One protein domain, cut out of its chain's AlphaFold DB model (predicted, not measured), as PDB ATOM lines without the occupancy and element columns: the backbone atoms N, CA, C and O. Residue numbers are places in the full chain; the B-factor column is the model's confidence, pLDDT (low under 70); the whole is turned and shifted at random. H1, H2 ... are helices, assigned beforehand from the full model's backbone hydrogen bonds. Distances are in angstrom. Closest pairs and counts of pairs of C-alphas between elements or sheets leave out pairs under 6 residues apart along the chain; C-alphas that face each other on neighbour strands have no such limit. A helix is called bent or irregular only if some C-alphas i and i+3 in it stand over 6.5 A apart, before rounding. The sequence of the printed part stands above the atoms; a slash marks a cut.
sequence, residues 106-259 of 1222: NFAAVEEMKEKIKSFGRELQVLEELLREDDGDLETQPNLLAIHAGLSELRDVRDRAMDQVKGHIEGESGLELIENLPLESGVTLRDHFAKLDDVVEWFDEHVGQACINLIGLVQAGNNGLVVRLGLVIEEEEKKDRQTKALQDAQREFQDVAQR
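What this domain is: This is residues 106 to 259 of the 1222 residues of the protein "tRNA (Guanine(10)-N2)-methyltransferase" of Cercospora zeina (UniProt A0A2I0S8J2). What shape does the model show at first sight? It is a loose up-and-down bundle of three, H1b, H2 and H4, each running against the one before it, with a long helix, H6, folding back past H5 from the far end of H4. H6 packs on H2 near its own beginning and then splays away as an arm, whose residues 237 to 248 stand free, with the small H7 beyond them. H1a turns off from H1b at a bend, and H3 lies across the start of H4. What is it built of? The printed part has 154 residues with seven named helices, H1 to H7 in that order, and no named strand: the class is all helix, and the whole is loose, with a radius of gyration of the C-alphas of 18.9 A and spans of 58 by 44 by 25 A.

How they stand to each other: What does the first helix do? H1, residues 106 to 135, was assigned as one helix by its hydrogen bonds, but it is bent: C-alphas 118 and 121 are 7.1 A apart. Its arms H1a, residues 106 to 118, and H1b, residues 121 to 135, stand at a steep tilt of 44 degrees. What touches the second helix? H2, residues 144 to 166, is the hub, and it forms a helical hairpin with H1b, opposite ways at a shallow tilt of 34.6 degrees, only just short of steep; their closest C-alphas, of Leu 127 and Ile 147, are 5.8 A apart. H1a touches H2 with residues 113 to 117 alone, the closest C-alphas being those of Lys 116 and Val 157, 7.3 A apart. How do the third and fourth helices stand? H3, residues 173 to 180, and H2 touch only at the corner, and only just, with 3 pairs of C-alphas within 8 A. H4, residues 189 to 212, touches H3 about perpendicular at 74 degrees, closest at the C-alphas of Glu 179 and Arg 190, 5.9 A apart. H4 touches H2 at a steep tilt of 39 degrees, opposite ways, with the C-alphas of Arg 158 and Phe 193 closest at 7.0 A, and touches H1b at a shallow tilt of 24 degrees, the same way, with those of Gly 121 and His 192 closest at 6.7 A. Where do the last helices go? H5, residues 214 to 219, and H6, residues 223 to 252, form a helical hairpin, closest at the C-alphas of Leu 214 and Val 226, 7.2 A apart; H6 touches H2 with residues 228 to 232 alone, at a shallow tilt of 21 degrees, the same way, closest at those of Leu 145 and Arg 228, 6.5 A apart. H7, residues 254 to 257, touches no helix, and H1b and H6 are apart. Every O i to N i+4 pair is within hydrogen-bond range in H1a, H1b, H2, H4, H5 and H6, against 2 of 4 in H3, while H7 is too short for such a pair.

Where its parts are: Where does the printed part start? C-alpha 106, at (378.145, 308.420, 346.148), begins H1a, which is 18.0 A long, and H1b is 21.2 A long. How long are the later helices? From first to last C-alpha H2 is 32.3 A, H3 10.7 A, H4 35.1 A, H5 8.8 A, H6 43.7 A and H7 5.1 A. Where can H6 be found? It runs from C-alpha 223 at (367.801, 303.102, 300.499) to C-alpha 252 at (351.282, 312.228, 339.887).

The domain as a whole: How large is it? The two C-alphas farthest apart are those of Glu 170 and Gln 219, 58.3 A. How are the helices linked? The printed part has no cut; the links H4 to H5, H5 to H6 and H6 to H7 are tight, the other three are short, and no link is long. Where is confidence low? The mean pLDDT of the printed part is 74.4, and 42 residues are under 70: 106, 109, 139, 163 to 187 and 246 to 259.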
ATOM      1  N   ASN A 106     377.801 307.128 346.732       66.62
ATOM      2  CA  ASN A 106     378.145 308.420 346.148       66.62
ATOM      3  C   ASN A 106     379.595 308.424 345.642       66.62
ATOM      4  O   ASN A 106     379.839 308.940 344.565       66.62
ATOM      5  N   PHE A 107     380.537 307.797 346.350       71.62
ATOM      6  CA  PHE A 107     381.921 307.621 345.903       71.62
ATOM      7  C   PHE A 107     381.983 306.770 344.641       71.62
ATOM      8  O   PHE A 107     382.621 307.193 343.688       71.62
ATOM      9  N   ALA A 108     381.272 305.640 344.590       72.50
ATOM     10  CA  ALA A 108     381.191 304.817 343.386       72.50
ATOM     11  C   ALA A 108     380.573 305.590 342.203       72.50
ATOM     12  O   ALA A 108     381.087 305.529 341.091       72.50
ATOM     13  N   ALA A 109     379.513 306.371 342.445       65.75
ATOM     14  CA  ALA A 109     378.881 307.198 341.415       65.75
ATOM     15  C   ALA A 109     379.783 308.351 340.930       65.75
ATOM     16  O   ALA A 109     379.789 308.670 339.742       65.75
ATOM     17  N   VAL A 110     380.552 308.971 341.830       71.38
ATOM     18  CA  VAL A 110     381.510 310.042 341.509       71.38
ATOM     19  C   VAL A 110     382.756 309.482 340.817       71.38
ATOM     20  O   VAL A 110     383.280 310.119 339.911       71.38
ATOM     21  N   GLU A 111     383.219 308.289 341.191       75.44
ATOM     22  CA  GLU A 111     384.325 307.583 340.534       75.44
ATOM     23  C   GLU A 111     383.949 307.187 339.098       75.44
ATOM     24  O   GLU A 111     384.693 307.491 338.166       75.44
ATOM     25  N   GLU A 112     382.750 306.628 338.898       73.19
ATOM     26  CA  GLU A 112     382.213 306.336 337.564       73.19
ATOM     27  C   GLU A 112     382.059 307.614 336.720       73.19
ATOM     28  O   GLU A 112     382.436 307.644 335.546       73.19
ATOM     29  N   MET A 113     381.533 308.694 337.310       71.75
ATOM     30  CA  MET A 113     381.389 309.977 336.620       71.75
ATOM     31  C   MET A 113     382.746 310.593 336.261       71.75
ATOM     32  O   MET A 113     382.898 311.133 335.168       71.75
ATOM     33  N   LYS A 114     383.747 310.486 337.138       75.06
ATOM     34  CA  LYS A 114     385.104 310.983 336.892       75.06
ATOM     35  C   LYS A 114     385.761 310.272 335.710       75.06
ATOM     36  O   LYS A 114     386.358 310.948 334.877       75.06
ATOM     37  N   GLU A 115     385.643 308.948 335.617       76.06
ATOM     38  CA  GLU A 115     386.163 308.187 334.472       76.06
ATOM     39  C   GLU A 115     385.485 308.612 333.158       76.06
ATOM     40  O   GLU A 115     386.173 308.902 332.178       76.06
ATOM     41  N   LYS A 116     384.155 308.778 333.156       75.25
ATOM     42  CA  LYS A 116     383.397 309.244 331.978       75.25
ATOM     43  C   LYS A 116     383.723 310.684 331.573       75.25
ATOM     44  O   LYS A 116     383.831 310.984 330.391       75.25
ATOM     45  N   ILE A 117     383.932 311.585 332.533       74.44
ATOM     46  CA  ILE A 117     384.343 312.972 332.260       74.44
ATOM     47  C   ILE A 117     385.779 313.028 331.701       74.44
ATOM     48  O   ILE A 117     386.074 313.868 330.850       74.44
ATOM     49  N   LYS A 118     386.672 312.121 332.129       76.19
ATOM     50  CA  LYS A 118     388.039 312.012 331.586       76.19
ATOM     51  C   LYS A 118     388.069 311.515 330.139       76.19
ATOM     52  O   LYS A 118     388.923 311.967 329.376       76.19
ATOM     53  N   SER A 119     387.173 310.605 329.750       79.06
ATOM     54  CA  SER A 119     387.079 310.114 328.366       79.06
ATOM     55  C   SER A 119     386.261 311.028 327.440       79.06
ATOM     56  O   SER A 119     386.527 311.047 326.237       79.06
ATOM     57  N   PHE A 120     385.380 311.869 328.000       80.94
ATOM     58  CA  PHE A 120     384.450 312.765 327.294       80.94
ATOM     59  C   PHE A 120     385.075 313.565 326.141       80.94
ATOM     60  O   PHE A 120     384.567 313.556 325.026       80.94
ATOM     61  N   GLY A 121     386.196 314.255 326.386       77.38
ATOM     62  CA  GLY A 121     386.823 315.110 325.367       77.38
ATOM     63  C   GLY A 121     387.407 314.324 324.187       77.38
ATOM     64  O   GLY A 121     387.366 314.792 323.054       77.38
ATOM     65  N   ARG A 122     387.918 313.109 324.436       81.94
ATOM     66  CA  ARG A 122     388.440 312.227 323.382       81.94
ATOM     67  C   ARG A 122     387.299 311.644 322.553       81.94
ATOM     68  O   ARG A 122     387.412 311.573 321.337       81.94
ATOM     69  N   GLU A 123     386.225 311.226 323.214       81.62
ATOM     70  CA  GLU A 123     385.032 310.686 322.560       81.62
ATOM     71  C   GLU A 123     384.346 311.749 321.692       81.62
ATOM     72  O   GLU A 123     384.045 311.467 320.538       81.62
ATOM     73  N   LEU A 124     384.201 312.989 322.181       84.38
ATOM     74  CA  LEU A 124     383.638 314.096 321.401       84.38
ATOM     75  C   LEU A 124     384.459 314.392 320.134       84.38
ATOM     76  O   LEU A 124     383.890 314.517 319.055       84.38
ATOM     77  N   GLN A 125     385.791 314.421 320.242       84.81
ATOM     78  CA  GLN A 125     386.675 314.654 319.094       84.81
ATOM     79  C   GLN A 125     386.571 313.546 318.030       84.81
ATOM     80  O   GLN A 125     386.675 313.820 316.836       84.81
ATOM     81  N   VAL A 126     386.357 312.291 318.440       86.38
ATOM     82  CA  VAL A 126     386.127 311.181 317.500       86.38
ATOM     83  C   VAL A 126     384.802 311.364 316.755       86.38
ATOM     84  O   VAL A 126     384.744 311.103 315.557       86.38
ATOM     85  N   LEU A 127     383.752 311.839 317.428       86.38
ATOM     86  CA  LEU A 127     382.457 312.104 316.793       86.38
ATOM     87  C   LEU A 127     382.507 313.299 315.832       86.38
ATOM     88  O   LEU A 127     381.889 313.234 314.775       86.38
ATOM     89  N   GLU A 128     383.269 314.345 316.162       85.31
ATOM     90  CA  GLU A 128     383.525 315.481 315.262       85.31
ATOM     91  C   GLU A 128     384.187 315.040 313.952       85.31
ATOM     92  O   GLU A 128     383.799 315.499 312.878       85.31
ATOM     93  N   GLU A 129     385.170 314.137 314.018       85.44
ATOM     94  CA  GLU A 129     385.852 313.644 312.819       85.44
ATOM     95  C   GLU A 129     384.931 312.754 311.971       85.44
ATOM     96  O   GLU A 129     384.863 312.928 310.758       85.44
ATOM     97  N   LEU A 130     384.143 311.876 312.603       85.00
ATOM     98  CA  LEU A 130     383.155 311.042 311.902       85.00
ATOM     99  C   LEU A 130     382.067 311.869 311.204       85.00
ATOM    100  O   LEU A 130     381.591 311.486 310.137       85.00
ATOM    101  N   LEU A 131     381.669 312.991 311.803       84.75
ATOM    102  CA  LEU A 131     380.653 313.875 311.243       84.75
ATOM    103  C   LEU A 131     381.224 314.765 310.122       84.75
ATOM    104  O   LEU A 131     380.542 315.027 309.134       84.75
ATOM    105  N   ARG A 132     382.516 315.115 310.195       86.25
ATOM    106  CA  ARG A 132     383.260 315.722 309.078       86.25
ATOM    107  C   ARG A 132     383.436 314.764 307.892       86.25
ATOM    108  O   ARG A 132     383.439 315.211 306.748       86.25
ATOM    109  N   GLU A 133     383.591 313.465 308.145       83.25
ATOM    110  CA  GLU A 133     383.601 312.443 307.087       83.25
ATOM    111  C   GLU A 133     382.234 312.336 306.387       83.25
ATOM    112  O   GLU A 133     382.191 312.267 305.158       83.25
ATOM    113  N   ASP A 134     381.126 312.391 307.140       82.44
ATOM    114  CA  ASP A 134     379.761 312.376 306.585       82.44
ATOM    115  C   ASP A 134     379.434 313.657 305.781       82.44
ATOM    116  O   ASP A 134     378.693 313.591 304.800       82.44
ATOM    117  N   ASP A 135     380.044 314.803 306.109       82.06
ATOM    118  CA  ASP A 135     379.990 316.041 305.306       82.06
ATOM    119  C   ASP A 135     380.601 315.872 303.898       82.06
ATOM    120  O   ASP A 135     380.196 316.540 302.943       82.06
ATOM    121  N   GLY A 136     381.577 314.970 303.755       75.81
ATOM    122  CA  GLY A 136     382.200 314.633 302.473       75.81
ATOM    123  C   GLY A 136     381.334 313.748 301.567       75.81
ATOM    124  O   GLY A 136     381.564 313.713 300.358       75.81
ATOM    125  N   ASP A 137     380.336 313.063 302.132       76.69
ATOM    126  CA  ASP A 137     379.399 312.169 301.440       76.69
ATOM    127  C   ASP A 137     377.979 312.355 302.003       76.69
ATOM    128  O   ASP A 137     377.408 311.478 302.657       76.69
ATOM    129  N   LEU A 138     377.397 313.528 301.726       70.44
ATOM    130  CA  LEU A 138     376.058 313.926 302.187       70.44
ATOM    131  C   LEU A 138     374.930 313.016 301.674       70.44
ATOM    132  O   LEU A 138     373.858 312.971 302.275       70.44
ATOM    133  N   GLU A 139     375.145 312.301 300.568       66.50
ATOM    134  CA  GLU A 139     374.145 311.391 300.011       66.50
ATOM    135  C   GLU A 139     374.110 310.067 300.779       66.50
ATOM    136  O   GLU A 139     373.034 309.499 300.964       66.50
ATOM    137  N   THR A 140     375.254 309.568 301.257       72.88
ATOM    138  CA  THR A 140     375.332 308.264 301.925       72.88
ATOM    139  C   THR A 140     375.468 308.376 303.441       72.88
ATOM    140  O   THR A 140     374.894 307.534 304.116       72.88
ATOM    141  N   GLN A 141     376.170 309.355 304.012       76.94
ATOM    142  CA  GLN A 141     376.353 309.583 305.467       76.94
ATOM    143  C   GLN A 141     376.586 308.310 306.323       76.94
ATOM    144  O   GLN A 141     375.799 308.034 307.239       76.94
ATOM    145  N   PRO A 142     377.555 307.429 305.984       78.69
ATOM    146  CA  PRO A 142     377.764 306.104 306.598       78.69
ATOM    147  C   PRO A 142     377.794 306.100 308.134       78.69
ATOM    148  O   PRO A 142     377.327 305.129 308.744       78.69
ATOM    149  N   ASN A 143     378.274 307.176 308.758       83.44
ATOM    150  CA  ASN A 143     378.549 307.228 310.189       83.44
ATOM    151  C   ASN A 143     377.352 307.687 311.046       83.44
ATOM    152  O   ASN A 143     377.418 307.588 312.274       83.44
ATOM    153  N   LEU A 144     376.219 308.067 310.438       83.44
ATOM    154  CA  LEU A 144     375.031 308.627 311.108       83.44
ATOM    155  C   LEU A 144     374.569 307.864 312.372       83.44
ATOM    156  O   LEU A 144     374.215 308.473 313.383       83.44
ATOM    157  N   LEU A 145     374.583 306.523 312.355       83.88
ATOM    158  CA  LEU A 145     374.186 305.706 313.517       83.88
ATOM    159  C   LEU A 145     375.223 305.722 314.645       83.88
ATOM    160  O   LEU A 145     374.850 305.769 315.819       83.88
ATOM    161  N   ALA A 146     376.508 305.656 314.290       83.25
ATOM    162  CA  ALA A 146     377.602 305.698 315.253       83.25
ATOM    163  C   ALA A 146     377.652 307.070 315.934       83.25
ATOM    164  O   ALA A 146     377.770 307.145 317.158       83.25
ATOM    165  N   ILE A 147     377.445 308.135 315.152       85.50
ATOM    166  CA  ILE A 147     377.379 309.503 315.655       85.50
ATOM    167  C   ILE A 147     376.184 309.684 316.593       85.50
ATOM    168  O   ILE A 147     376.347 310.161 317.714       85.50
ATOM    169  N   HIS A 148     374.996 309.217 316.201       87.38
ATOM    170  CA  HIS A 148     373.808 309.284 317.052       87.38
ATOM    171  C   HIS A 148     373.983 308.558 318.399       87.38
ATOM    172  O   HIS A 148     373.571 309.068 319.448       87.38
ATOM    173  N   ALA A 149     374.574 307.357 318.381       84.12
ATOM    174  CA  ALA A 149     374.817 306.571 319.586       84.12
ATOM    175  C   ALA A 149     375.814 307.270 320.522       84.12
ATOM    176  O   ALA A 149     375.512 307.435 321.705       84.12
ATOM    177  N   GLY A 150     376.940 307.746 319.979       83.31
ATOM    178  CA  GLY A 150     377.959 308.465 320.743       83.31
ATOM    179  C   GLY A 150     377.459 309.801 321.296       83.31
ATOM    180  O   GLY A 150     377.606 310.068 322.485       83.31
ATOM    181  N   LEU A 151     376.773 310.615 320.484       85.06
ATOM    182  CA  LEU A 151     376.195 311.883 320.944       85.06
ATOM    183  C   LEU A 151     375.120 311.660 322.008       85.06
ATOM    184  O   LEU A 151     375.020 312.436 322.956       85.06
ATOM    185  N   SER A 152     374.322 310.597 321.895       83.81
ATOM    186  CA  SER A 152     373.343 310.254 322.927       83.81
ATOM    187  C   SER A 152     373.993 309.896 324.260       83.81
ATOM    188  O   SER A 152     373.477 310.316 325.293       83.81
ATOM    189  N   GLU A 153     375.104 309.159 324.245       83.06
ATOM    190  CA  GLU A 153     375.854 308.801 325.450       83.06
ATOM    191  C   GLU A 153     376.505 310.030 326.097       83.06
ATOM    192  O   GLU A 153     376.334 310.249 327.297       83.06
ATOM    193  N   LEU A 154     377.149 310.895 325.306       83.62
ATOM    194  CA  LEU A 154     377.737 312.143 325.806       83.62
ATOM    195  C   LEU A 154     376.674 313.098 326.370       83.62
ATOM    196  O   LEU A 154     376.874 313.682 327.437       83.62
ATOM    197  N   ARG A 155     375.509 313.215 325.714       81.31
ATOM    198  CA  ARG A 155     374.364 313.983 326.240       81.31
ATOM    199  C   ARG A 155     373.843 313.386 327.555       81.31
ATOM    200  O   ARG A 155     373.587 314.136 328.489       81.31
ATOM    201  N   ASP A 156     373.744 312.060 327.675       78.00
ATOM    202  CA  ASP A 156     373.321 311.402 328.922       78.00
ATOM    203  C   ASP A 156     374.345 311.616 330.062       78.00
ATOM    204  O   ASP A 156     373.956 311.736 331.225       78.00
ATOM    205  N   VAL A 157     375.648 311.679 329.754       79.62
ATOM    206  CA  VAL A 157     376.709 312.022 330.723       79.62
ATOM    207  C   VAL A 157     376.587 313.478 331.174       79.62
ATOM    208  O   VAL A 157     376.613 313.732 332.382       79.62
ATOM    209  N   ARG A 158     376.386 314.415 330.237       79.69
ATOM    210  CA  ARG A 158     376.116 315.834 330.527       79.69
ATOM    211  C   ARG A 158     374.900 315.981 331.441       79.69
ATOM    212  O   ARG A 158     374.999 316.617 332.487       79.69
ATOM    213  N   ASP A 159     373.778 315.359 331.092       74.06
ATOM    214  CA  ASP A 159     372.525 315.482 331.843       74.06
ATOM    215  C   ASP A 159     372.664 314.919 333.269       74.06
ATOM    216  O   ASP A 159     372.202 315.540 334.227       74.06
ATOM    217  N   ARG A 160     373.375 313.793 333.449       72.25
ATOM    218  CA  ARG A 160     373.690 313.242 334.783       72.25
ATOM    219  C   ARG A 160     374.601 314.157 335.595       72.25
ATOM    220  O   ARG A 160     374.381 314.302 336.795       72.25
ATOM    221  N   ALA A 161     375.612 314.756 334.967       71.62
ATOM    222  CA  ALA A 161     376.508 315.705 335.626       71.62
ATOM    223  C   ALA A 161     375.744 316.958 336.086       71.62
ATOM    224  O   ALA A 161     375.870 317.376 337.236       71.62
ATOM    225  N   MET A 162     374.870 317.495 335.232       70.00
ATOM    226  CA  MET A 162     374.015 318.641 335.555       70.00
ATOM    227  C   MET A 162     373.009 318.333 336.675       70.00
ATOM    228  O   MET A 162     372.735 319.198 337.510       70.00
ATOM    229  N   ASP A 163     372.463 317.116 336.725       65.94
ATOM    230  CA  ASP A 163     371.503 316.698 337.757       65.94
ATOM    231  C   ASP A 163     372.173 316.493 339.129       65.94
ATOM    232  O   ASP A 163     371.648 316.936 340.152       65.94
ATOM    233  N   GLN A 164     373.379 315.907 339.166       65.06
ATOM    234  CA  GLN A 164     374.152 315.762 340.408       65.06
ATOM    235  C   GLN A 164     374.526 317.113 341.029       65.06
ATOM    236  O   GLN A 164     374.514 317.250 342.253       65.06
ATOM    237  N   VAL A 165     374.789 318.121 340.196       62.75
ATOM    238  CA  VAL A 165     375.077 319.486 340.653       62.75
ATOM    239  C   VAL A 165     373.812 320.209 341.125       62.75
ATOM    240  O   VAL A 165     373.854 320.916 342.129       62.75
ATOM    241  N   LYS A 166     372.657 319.990 340.479       58.50
ATOM    242  CA  LYS A 166     371.363 320.551 340.920       58.50
ATOM    243  C   LYS A 166     370.833 319.931 342.223       58.50
ATOM    244  O   LYS A 166     370.033 320.567 342.907       58.50
ATOM    245  N   GLY A 167     371.242 318.706 342.568       54.97
ATOM    246  CA  GLY A 167     370.752 317.960 343.736       54.97
ATOM    247  C   GLY A 167     371.313 318.390 345.102       54.97
ATOM    248  O   GLY A 167     370.731 318.032 346.129       54.97
ATOM    249  N   HIS A 168     372.404 319.163 345.148       49.91
ATOM    250  CA  HIS A 168     373.032 319.637 346.386       49.91
ATOM    251  C   HIS A 168     372.742 321.133 346.643       49.91
ATOM    252  O   HIS A 168     373.525 321.976 346.245       49.91
ATOM    253  N   ILE A 169     371.600 321.385 347.308       45.81
ATOM    254  CA  ILE A 169     371.219 322.446 348.286       45.81
ATOM    255  C   ILE A 169     371.654 323.910 348.029       45.81
ATOM    256  O   ILE A 169     372.793 324.186 347.700       45.81
ATOM    257  N   GLU A 170     370.729 324.846 348.303       47.09
ATOM    258  CA  GLU A 170     370.940 326.269 348.646       47.09
ATOM    259  C   GLU A 170     372.372 326.821 348.483       47.09
ATOM    260  O   GLU A 170     373.247 326.587 349.316       47.09
ATOM    261  N   GLY A 171     372.566 327.668 347.471       40.38
ATOM    262  CA  GLY A 171     373.710 328.576 347.385       40.38
ATOM    263  C   GLY A 171     374.499 328.455 346.085       40.38
ATOM    264  O   GLY A 171     374.669 327.380 345.523       40.38
ATOM    265  N   GLU A 172     375.006 329.593 345.628       47.91
ATOM    266  CA  GLU A 172     375.727 329.860 344.371       47.91
ATOM    267  C   GLU A 172     376.966 328.960 344.098       47.91
ATOM    268  O   GLU A 172     377.526 328.995 343.009       47.91
ATOM    269  N   SER A 173     377.345 328.068 345.020       51.25
ATOM    270  CA  SER A 173     378.553 327.226 344.983       51.25
ATOM    271  C   SER A 173     378.546 326.077 343.954       51.25
ATOM    272  O   SER A 173     379.618 325.650 343.524       51.25
ATOM    273  N   GLY A 174     377.386 325.532 343.567       53.28
ATOM    274  CA  GLY A 174     377.316 324.381 342.646       53.28
ATOM    275  C   GLY A 174     377.537 324.748 341.173       53.28
ATOM    276  O   GLY A 174     378.166 324.001 340.426       53.28
ATOM    277  N   LEU A 175     377.061 325.927 340.763       54.12
ATOM    278  CA  LEU A 175     377.251 326.463 339.410       54.12
ATOM    279  C   LEU A 175     378.696 326.929 339.188       54.12
ATOM    280  O   LEU A 175     379.259 326.645 338.134       54.12
ATOM    281  N   GLU A 176     379.333 327.522 340.203       54.66
ATOM    282  CA  GLU A 176     380.749 327.917 340.153       54.66
ATOM    283  C   GLU A 176     381.699 326.728 339.928       54.66
ATOM    284  O   GLU A 176     382.736 326.879 339.280       54.66
ATOM    285  N   LEU A 177     381.340 325.531 340.412       58.12
ATOM    286  CA  LEU A 177     382.087 324.293 340.168       58.12
ATOM    287  C   LEU A 177     381.994 323.834 338.711       58.12
ATOM    288  O   LEU A 177     382.990 323.364 338.184       58.12
ATOM    289  N   ILE A 178     380.852 323.982 338.035       58.88
ATOM    290  CA  ILE A 178     380.736 323.668 336.597       58.88
ATOM    291  C   ILE A 178     381.459 324.726 335.753       58.88
ATOM    292  O   ILE A 178     382.098 324.389 334.755       58.88
ATOM    293  N   GLU A 179     381.361 325.995 336.152       55.03
ATOM    294  CA  GLU A 179     381.957 327.115 335.423       55.03
ATOM    295  C   GLU A 179     383.485 327.153 335.522       55.03
ATOM    296  O   GLU A 179     384.130 327.558 334.559       55.03
ATOM    297  N   ASN A 180     384.071 326.697 336.636       57.88
ATOM    298  CA  ASN A 180     385.498 326.882 336.909       57.88
ATOM    299  C   ASN A 180     386.279 325.594 337.221       57.88
ATOM    300  O   ASN A 180     387.422 325.716 337.657       57.88
ATOM    301  N   LEU A 181     385.741 324.375 337.020       64.06
ATOM    302  CA  LEU A 181     386.539 323.142 337.180       64.06
ATOM    303  C   LEU A 181     387.585 323.035 336.055       64.06
ATOM    304  O   LEU A 181     387.202 322.807 334.902       64.06
ATOM    305  N   PRO A 182     388.895 323.124 336.346       60.88
ATOM    306  CA  PRO A 182     389.910 322.826 335.353       60.88
ATOM    307  C   PRO A 182     390.094 321.306 335.279       60.88
ATOM    308  O   PRO A 182     390.428 320.659 336.277       60.88
ATOM    309  N   LEU A 183     389.879 320.714 334.104       61.62
ATOM    310  CA  LEU A 183     390.240 319.314 333.874       61.62
ATOM    311  C   LEU A 183     391.764 319.163 333.706       61.62
ATOM    312  O   LEU A 183     392.469 320.127 333.413       61.62
ATOM    313  N   GLU A 184     392.279 317.932 333.830       56.56
ATOM    314  CA  GLU A 184     393.701 317.592 333.595       56.56
ATOM    315  C   GLU A 184     394.205 318.031 332.193       56.56
ATOM    316  O   GLU A 184     395.410 318.143 331.981       56.56
ATOM    317  N   SER A 185     393.294 318.320 331.254       55.59
ATOM    318  CA  SER A 185     393.539 318.840 329.901       55.59
ATOM    319  C   SER A 185     393.615 320.375 329.783       55.59
ATOM    320  O   SER A 185     393.899 320.875 328.698       55.59
ATOM    321  N   GLY A 186     393.360 321.134 330.858       58.91
ATOM    322  CA  GLY A 186     393.408 322.606 330.877       58.91
ATOM    323  C   GLY A 186     392.158 323.330 330.349       58.91
ATOM    324  O   GLY A 186     392.158 324.556 330.295       58.91
ATOM    325  N   VAL A 187     391.105 322.594 329.978       65.75
ATOM    326  CA  VAL A 187     389.818 323.107 329.462       65.75
ATOM    327  C   VAL A 187     388.733 322.948 330.534       65.75
ATOM    328  O   VAL A 187     388.819 322.019 331.345       65.75
ATOM    329  N   THR A 188     387.736 323.839 330.574       72.19
ATOM    330  CA  THR A 188     386.647 323.746 331.561       72.19
ATOM    331  C   THR A 188     385.566 322.753 331.125       72.19
ATOM    332  O   THR A 188     385.385 322.468 329.939       72.19
ATOM    333  N   LEU A 189     384.809 322.221 332.089       70.44
ATOM    334  CA  LEU A 189     383.686 321.317 331.813       70.44
ATOM    335  C   LEU A 189     382.601 322.000 330.953       70.44
ATOM    336  O   LEU A 189     382.009 321.369 330.079       70.44
ATOM    337  N   ARG A 190     382.388 323.307 331.161       72.94
ATOM    338  CA  ARG A 190     381.481 324.142 330.363       72.94
ATOM    339  C   ARG A 190     381.900 324.213 328.898       72.94
ATOM    340  O   ARG A 190     381.040 324.097 328.033       72.94
ATOM    341  N   ASP A 191     383.193 324.354 328.616       73.38
ATOM    342  CA  ASP A 191     383.692 324.412 327.237       73.38
ATOM    343  C   ASP A 191     383.480 323.080 326.502       73.38
ATOM    344  O   ASP A 191     383.176 323.068 325.312       73.38
ATOM    345  N   HIS A 192     383.607 321.945 327.197       76.19
ATOM    346  CA  HIS A 192     383.288 320.632 326.628       76.19
ATOM    347  C   HIS A 192     381.782 320.455 326.364       76.19
ATOM    348  O   HIS A 192     381.414 319.847 325.363       76.19
ATOM    349  N   PHE A 193     380.907 320.990 327.225       80.44
ATOM    350  CA  PHE A 193     379.455 320.942 327.011       80.44
ATOM    351  C   PHE A 193     378.977 321.899 325.915       80.44
ATOM    352  O   PHE A 193     378.134 321.504 325.121       80.44
ATOM    353  N   ALA A 194     379.553 323.099 325.813       80.69
ATOM    354  CA  ALA A 194     379.252 324.027 324.725       80.69
ATOM    355  C   ALA A 194     379.646 323.436 323.361       80.69
ATOM    356  O   ALA A 194     378.836 323.416 322.445       80.69
ATOM    357  N   LYS A 195     380.843 322.841 323.262       82.56
ATOM    358  CA  LYS A 195     381.266 322.130 322.044       82.56
ATOM    359  C   LYS A 195     380.368 320.943 321.708       82.56
ATOM    360  O   LYS A 195     380.114 320.685 320.539       82.56
ATOM    361  N   LEU A 196     379.882 320.211 322.715       84.31
ATOM    362  CA  LEU A 196     378.901 319.151 322.484       84.31
ATOM    363  C   LEU A 196     377.634 319.724 321.837       84.31
ATOM    364  O   LEU A 196     377.147 319.125 320.887       84.31
ATOM    365  N   ASP A 197     377.113 320.850 322.325       83.88
ATOM    366  CA  ASP A 197     375.906 321.472 321.772       83.88
ATOM    367  C   ASP A 197     376.110 321.922 320.306       83.88
ATOM    368  O   ASP A 197     375.231 321.671 319.480       83.88
ATOM    369  N   ASP A 198     377.290 322.446 319.950       85.75
ATOM    370  CA  ASP A 198     377.640 322.803 318.562       85.75
ATOM    371  C   ASP A 198     377.640 321.572 317.625       85.75
ATOM    372  O   ASP A 198     377.057 321.583 316.542       85.75
ATOM    373  N   VAL A 199     378.257 320.461 318.051       85.31
ATOM    374  CA  VAL A 199     378.297 319.204 317.268       85.31
ATOM    375  C   VAL A 199     376.907 318.570 317.158       85.31
ATOM    376  O   VAL A 199     376.568 317.913 316.172       85.31
ATOM    377  N   VAL A 200     376.077 318.771 318.177       85.06
ATOM    378  CA  VAL A 200     374.681 318.342 318.204       85.06
ATOM    379  C   VAL A 200     373.831 319.118 317.202       85.06
ATOM    380  O   VAL A 200     373.005 318.495 316.536       85.06
ATOM    381  N   GLU A 201     374.029 320.429 317.083       86.25
ATOM    382  CA  GLU A 201     373.357 321.253 316.076       86.25
ATOM    383  C   GLU A 201     373.769 320.834 314.660       86.25
ATOM    384  O   GLU A 201     372.902 320.594 313.820       86.25
ATOM    385  N   TRP A 202     375.066 320.604 314.430       86.69
ATOM    386  CA  TRP A 202     375.584 320.120 313.143       86.69
ATOM    387  C   TRP A 202     374.972 318.762 312.742       86.69
ATOM    388  O   TRP A 202     374.521 318.587 311.611       86.69
ATOM    389  N   PHE A 203     374.831 317.824 313.685       87.00
ATOM    390  CA  PHE A 203     374.120 316.559 313.448       87.00
ATOM    391  C   PHE A 203     372.619 316.753 313.153       87.00
ATOM    392  O   PHE A 203     372.049 316.058 312.305       87.00
ATOM    393  N   ASP A 204     371.954 317.682 313.845       85.62
ATOM    394  CA  ASP A 204     370.538 317.990 313.620       85.62
ATOM    395  C   ASP A 204     370.292 318.560 312.212       85.62
ATOM    396  O   ASP A 204     369.255 318.259 311.611       85.62
ATOM    397  N   GLU A 205     371.244 319.316 311.657       85.00
ATOM    398  CA  GLU A 205     371.197 319.798 310.273       85.00
ATOM    399  C   GLU A 205     371.256 318.647 309.256       85.00
ATOM    400  O   GLU A 205     370.419 318.606 308.347       85.00
ATOM    401  N   HIS A 206     372.154 317.667 309.431       83.06
ATOM    402  CA  HIS A 206     372.217 316.476 308.566       83.06
ATOM    403  C   HIS A 206     370.909 315.690 308.574       83.06
ATOM    404  O   HIS A 206     370.383 315.329 307.518       83.06
ATOM    405  N   VAL A 207     370.342 315.471 309.765       84.00
ATOM    406  CA  VAL A 207     369.048 314.797 309.929       84.00
ATOM    407  C   VAL A 207     367.928 315.607 309.268       84.00
ATOM    408  O   VAL A 207     367.072 315.028 308.596       84.00
ATOM    409  N   GLY A 208     367.929 316.934 309.411       82.69
ATOM    410  CA  GLY A 208     366.947 317.832 308.799       82.69
ATOM    411  C   GLY A 208     366.983 317.818 307.268       82.69
ATOM    412  O   GLY A 208     365.940 317.647 306.632       82.69
ATOM    413  N   GLN A 209     368.171 317.924 306.670       82.44
ATOM    414  CA  GLN A 209     368.356 317.867 305.215       82.44
ATOM    415  C   GLN A 209     367.931 316.508 304.643       82.44
ATOM    416  O   GLN A 209     367.205 316.455 303.644       82.44
ATOM    417  N   ALA A 210     368.293 315.411 305.316       81.75
ATOM    418  CA  ALA A 210     367.866 314.068 304.932       81.75
ATOM    419  C   ALA A 210     366.337 313.896 305.016       81.75
ATOM    420  O   ALA A 210     365.749 313.232 304.164       81.75
ATOM    421  N   CYS A 211     365.672 314.528 305.996       83.31
ATOM    422  CA  CYS A 211     364.210 314.518 306.110       83.31
ATOM    423  C   CYS A 211     363.515 315.299 304.982       83.31
ATOM    424  O   CYS A 211     362.477 314.858 304.495       83.31
ATOM    425  N   ILE A 212     364.060 316.440 304.547       83.75
ATOM    426  CA  ILE A 212     363.464 317.244 303.464       83.75
ATOM    427  C   ILE A 212     363.597 316.524 302.112       83.75
ATOM    428  O   ILE A 212     362.658 316.523 301.320       83.75
ATOM    429  N   ASN A 213     364.725 315.850 301.858       82.81
ATOM    430  CA  ASN A 213     364.993 315.184 300.577       82.81
ATOM    431  C   ASN A 213     364.568 313.697 300.528       82.81
ATOM    432  O   ASN A 213     365.042 312.933 299.688       82.81
ATOM    433  N   LEU A 214     363.664 313.251 301.408       81.94
ATOM    434  CA  LEU A 214     363.244 311.843 301.516       81.94
ATOM    435  C   LEU A 214     362.756 311.235 300.192       81.94
ATOM    436  O   LEU A 214     363.118 310.108 299.859       81.94
ATOM    437  N   ILE A 215     361.929 311.965 299.436       82.88
ATOM    438  CA  ILE A 215     361.384 311.480 298.158       82.88
ATOM    439  C   ILE A 215     362.492 311.374 297.102       82.88
ATOM    440  O   ILE A 215     362.572 310.359 296.410       82.88
ATOM    441  N   GLY A 216     363.385 312.367 297.029       81.44
ATOM    442  CA  GLY A 216     364.522 312.368 296.106       81.44
ATOM    443  C   GLY A 216     365.519 311.244 296.398       81.44
ATOM    444  O   GLY A 216     365.958 310.563 295.474       81.44
ATOM    445  N   LEU A 217     365.801 310.967 297.675       80.44
ATOM    446  CA  LEU A 217     366.685 309.873 298.099       80.44
ATOM    447  C   LEU A 217     366.129 308.487 297.737       80.44
ATOM    448  O   LEU A 217     366.882 307.613 297.304       80.44
ATOM    449  N   VAL A 218     364.810 308.288 297.857       82.69
ATOM    450  CA  VAL A 218     364.148 307.040 297.437       82.69
ATOM    451  C   VAL A 218     364.141 306.903 295.910       82.69
ATOM    452  O   VAL A 218     364.382 305.811 295.398       82.69
ATOM    453  N   GLN A 219     363.927 307.993 295.167       82.06
ATOM    454  CA  GLN A 219     363.991 307.984 293.697       82.06
ATOM    455  C   GLN A 219     365.412 307.740 293.168       82.06
ATOM    456  O   GLN A 219     365.575 307.053 292.161       82.06
ATOM    457  N   ALA A 220     366.434 308.243 293.866       80.19
ATOM    458  CA  ALA A 220     367.845 308.000 293.568       80.19
ATOM    459  C   ALA A 220     368.324 306.588 293.965       80.19
ATOM    460  O   ALA A 220     369.448 306.205 293.649       80.19
ATOM    461  N   GLY A 221     367.484 305.795 294.646       76.44
ATOM    462  CA  GLY A 221     367.801 304.430 295.072       76.44
ATOM    463  C   GLY A 221     368.710 304.339 296.302       76.44
ATOM    464  O   GLY A 221     369.217 303.256 296.608       76.44
ATOM    465  N   ASN A 222     368.909 305.438 297.038       80.12
ATOM    466  CA  ASN A 222     369.761 305.473 298.227       80.12
ATOM    467  C   ASN A 222     369.007 305.001 299.484       80.12
ATOM    468  O   ASN A 222     368.779 305.724 300.456       80.12
ATOM    469  N   ASN A 223     368.612 303.730 299.456       79.94
ATOM    470  CA  ASN A 223     367.801 303.102 300.499       79.94
ATOM    471  C   ASN A 223     368.544 302.998 301.842       79.94
ATOM    472  O   ASN A 223     367.920 302.949 302.902       79.94
ATOM    473  N   GLY A 224     369.881 302.968 301.808       79.62
ATOM    474  CA  GLY A 224     370.715 302.819 302.997       79.62
ATOM    475  C   GLY A 224     370.614 304.007 303.951       79.62
ATOM    476  O   GLY A 224     370.598 303.800 305.166       79.62
ATOM    477  N   LEU A 225     370.556 305.240 303.433       82.88
ATOM    478  CA  LEU A 225     370.403 306.445 304.259       82.88
ATOM    479  C   LEU A 225     369.002 306.517 304.885       82.88
ATOM    480  O   LEU A 225     368.868 306.767 306.080       82.88
ATOM    481  N   VAL A 226     367.966 306.190 304.107       82.50
ATOM    482  CA  VAL A 226     366.562 306.182 304.555       82.50
ATOM    483  C   VAL A 226     366.352 305.229 305.740       82.50
ATOM    484  O   VAL A 226     365.709 305.599 306.723       82.50
ATOM    485  N   VAL A 227     366.949 304.030 305.693       84.75
ATOM    486  CA  VAL A 227     366.884 303.053 306.796       84.75
ATOM    487  C   VAL A 227     367.606 303.568 308.044       84.75
ATOM    488  O   VAL A 227     367.078 303.459 309.149       84.75
ATOM    489  N   ARG A 228     368.801 304.156 307.893       85.81
ATOM    490  CA  ARG A 228     369.572 304.698 309.028       85.81
ATOM    491  C   ARG A 228     368.862 305.874 309.691       85.81
ATOM    492  O   ARG A 228     368.755 305.886 310.915       85.81
ATOM    493  N   LEU A 229     368.293 306.784 308.904       84.19
ATOM    494  CA  LEU A 229     367.450 307.877 309.391       84.19
ATOM    495  C   LEU A 229     366.230 307.347 310.165       84.19
ATOM    496  O   LEU A 229     365.938 307.809 311.270       84.19
ATOM    497  N   GLY A 230     365.549 306.332 309.622       83.38
ATOM    498  CA  GLY A 230     364.423 305.671 310.283       83.38
ATOM    499  C   GLY A 230     364.799 305.050 311.633       83.38
ATOM    500  O   GLY A 230     364.061 305.209 312.607       83.38
ATOM    501  N   LEU A 231     365.965 304.402 311.718       84.56
ATOM    502  CA  LEU A 231     366.482 303.802 312.954       84.56
ATOM    503  C   LEU A 231     366.832 304.847 314.023       84.56
ATOM    504  O   LEU A 231     366.497 304.645 315.191       84.56
ATOM    505  N   VAL A 232     367.449 305.972 313.638       85.75
ATOM    506  CA  VAL A 232     367.745 307.090 314.556       85.75
ATOM    507  C   VAL A 232     366.454 307.623 315.183       85.75
ATOM    508  O   VAL A 232     366.332 307.692 316.407       85.75
ATOM    509  N   ILE A 233     365.454 307.934 314.355       84.94
ATOM    510  CA  ILE A 233     364.179 308.498 314.819       84.94
ATOM    511  C   ILE A 233     363.391 307.474 315.663       84.94
ATOM    512  O   ILE A 233     362.732 307.851 316.636       84.94
ATOM    513  N   GLU A 234     363.452 306.180 315.332       85.00
ATOM    514  CA  GLU A 234     362.809 305.116 316.112       85.00
ATOM    515  C   GLU A 234     363.410 304.957 317.512       85.00
ATOM    516  O   GLU A 234     362.650 304.834 318.483       85.00
ATOM    517  N   GLU A 235     364.736 304.949 317.622       82.94
ATOM    518  CA  GLU A 235     365.414 304.774 318.905       82.94
ATOM    519  C   GLU A 235     365.187 305.985 319.821       82.94
ATOM    520  O   GLU A 235     364.918 305.820 321.016       82.94
ATOM    521  N   GLU A 236     365.172 307.200 319.267       84.62
ATOM    522  CA  GLU A 236     364.855 308.406 320.038       84.62
ATOM    523  C   GLU A 236     363.379 308.469 320.449       84.62
ATOM    524  O   GLU A 236     363.081 308.803 321.595       84.62
ATOM    525  N   GLU A 237     362.439 308.046 319.593       82.94
ATOM    526  CA  GLU A 237     361.021 307.926 319.969       82.94
ATOM    527  C   GLU A 237     360.832 306.990 321.177       82.94
ATOM    528  O   GLU A 237     360.017 307.253 322.070       82.94
ATOM    529  N   LYS A 238     361.566 305.873 321.205       82.88
ATOM    530  CA  LYS A 238     361.503 304.885 322.287       82.88
ATOM    531  C   LYS A 238     362.018 305.472 323.604       82.88
ATOM    532  O   LYS A 238     361.359 305.305 324.633       82.88
ATOM    533  N   LYS A 239     363.150 306.179 323.564       78.25
ATOM    534  CA  LYS A 239     363.773 306.827 324.729       78.25
ATOM    535  C   LYS A 239     362.947 308.009 325.257       78.25
ATOM    536  O   LYS A 239     362.745 308.114 326.470       78.25
ATOM    537  N   ASP A 240     362.374 308.834 324.379       82.56
ATOM    538  CA  ASP A 240     361.478 309.937 324.763       82.56
ATOM    539  C   ASP A 240     360.197 309.414 325.434       82.56
ATOM    540  O   ASP A 240     359.744 309.953 326.446       82.56
ATOM    541  N   ARG A 241     359.624 308.313 324.929       79.06
ATOM    542  CA  ARG A 241     358.429 307.688 325.522       79.06
ATOM    543  C   ARG A 241     358.687 307.161 326.934       79.06
ATOM    544  O   ARG A 241     357.848 307.357 327.811       79.06
ATOM    545  N   GLN A 242     359.826 306.500 327.151       76.81
ATOM    546  CA  GLN A 242     360.235 306.017 328.476       76.81
ATOM    547  C   GLN A 242     360.418 307.179 329.457       76.81
ATOM    548  O   GLN A 242     359.920 307.128 330.580       76.81
ATOM    549  N   THR A 243     361.067 308.251 329.003       73.69
ATOM    550  CA  THR A 243     361.320 309.452 329.805       73.69
ATOM    551  C   THR A 243     360.021 310.161 330.187       73.69
ATOM    552  O   THR A 243     359.822 310.488 331.355       73.69
ATOM    553  N   LYS A 244     359.088 310.330 329.241       75.44
ATOM    554  CA  LYS A 244     357.780 310.948 329.502       75.44
ATOM    555  C   LYS A 244     356.949 310.148 330.509       75.44
ATOM    556  O   LYS A 244     356.413 310.728 331.444       75.44
ATOM    557  N   ALA A 245     356.902 308.821 330.371       72.44
ATOM    558  CA  ALA A 245     356.181 307.958 331.311       72.44
ATOM    559  C   ALA A 245     356.740 308.054 332.744       72.44
ATOM    560  O   ALA A 245     355.978 308.051 333.709       72.44
ATOM    561  N   LEU A 246     358.064 308.174 332.885       66.44
ATOM    562  CA  LEU A 246     358.722 308.373 334.179       66.44
ATOM    563  C   LEU A 246     358.452 309.771 334.764       66.44
ATOM    564  O   LEU A 246     358.225 309.887 335.968       66.44
ATOM    565  N   GLN A 247     358.435 310.819 333.932       68.44
ATOM    566  CA  GLN A 247     358.100 312.186 334.354       68.44
ATOM    567  C   GLN A 247     356.639 312.308 334.814       68.44
ATOM    568  O   GLN A 247     356.378 312.900 335.863       68.44
ATOM    569  N   ASP A 248     355.699 311.714 334.074       68.25
ATOM    570  CA  ASP A 248     354.274 311.711 334.421       68.25
ATOM    571  C   ASP A 248     354.041 310.954 335.746       68.25
ATOM    572  O   ASP A 248     353.372 311.466 336.646       68.25
ATOM    573  N   ALA A 249     354.707 309.807 335.942       64.31
ATOM    574  CA  ALA A 249     354.647 309.044 337.193       64.31
ATOM    575  C   ALA A 249     355.232 309.805 338.403       64.31
ATOM    576  O   ALA A 249     354.676 309.746 339.501       64.31
ATOM    577  N   GLN A 250     356.333 310.547 338.226       62.25
ATOM    578  CA  GLN A 250     356.892 311.396 339.289       62.25
ATOM    579  C   GLN A 250     355.980 312.580 339.640       62.25
ATOM    580  O   GLN A 250     355.925 312.984 340.803       62.25
ATOM    581  N   ARG A 251     355.272 313.143 338.653       64.12
ATOM    582  CA  ARG A 251     354.368 314.282 338.847       64.12
ATOM    583  C   ARG A 251     353.080 313.883 339.568       64.12
ATOM    584  O   ARG A 251     352.612 314.645 340.409       64.12
ATOM    585  N   GLU A 252     352.525 312.711 339.269       59.53
ATOM    586  CA  GLU A 252     351.282 312.228 339.887       59.53
ATOM    587  C   GLU A 252     351.471 311.700 341.323       59.53
ATOM    588  O   GLU A 252     350.545 311.783 342.129       59.53
ATOM    589  N   PHE A 253     352.668 311.218 341.689       59.81
ATOM    590  CA  PHE A 253     352.943 310.598 342.997       59.81
ATOM    591  C   PHE A 253     354.074 311.286 343.782       59.81
ATOM    592  O   PHE A 253     354.978 310.632 344.306       59.81
ATOM    593  N   GLN A 254     354.015 312.614 343.903       55.59
ATOM    594  CA  GLN A 254     355.079 313.442 344.494       55.59
ATOM    595  C   GLN A 254     355.444 313.056 345.950       55.59
ATOM    596  O   GLN A 254     356.626 312.964 346.285       55.59
ATOM    597  N   ASP A 255     354.454 312.734 346.794       52.12
ATOM    598  CA  ASP A 255     354.650 312.351 348.210       52.12
ATOM    599  C   ASP A 255     355.266 310.954 348.398       52.12
ATOM    600  O   ASP A 255     355.943 310.678 349.393       52.12
ATOM    601  N   VAL A 256     355.028 310.055 347.441       50.84
ATOM    602  CA  VAL A 256     355.583 308.694 347.433       50.84
ATOM    603  C   VAL A 256     356.991 308.731 346.841       50.84
ATOM    604  O   VAL A 256     357.911 308.139 347.403       50.84
ATOM    605  N   ALA A 257     357.195 309.512 345.779       46.28
ATOM    606  CA  ALA A 257     358.490 309.722 345.140       46.28
ATOM    607  C   ALA A 257     359.537 310.326 346.096       46.28
ATOM    608  O   ALA A 257     360.690 309.897 346.083       46.28
ATOM    609  N   GLN A 258     359.149 311.234 347.003       49.97
ATOM    610  CA  GLN A 258     360.056 311.772 348.033       49.97
ATOM    611  C   GLN A 258     360.560 310.720 349.039       49.97
ATOM    612  O   GLN A 258     361.611 310.920 349.657       49.97
ATOM    613  N   ARG A 259     359.840 309.602 349.211       50.97
ATOM    614  CA  ARG A 259     360.196 308.510 350.138       50.97
ATOM    615  C   ARG A 259     361.075 307.437 349.488       50.97
ATOM    616  O   ARG A 259     361.790 306.735 350.193       50.97
TER     617      ARG A 259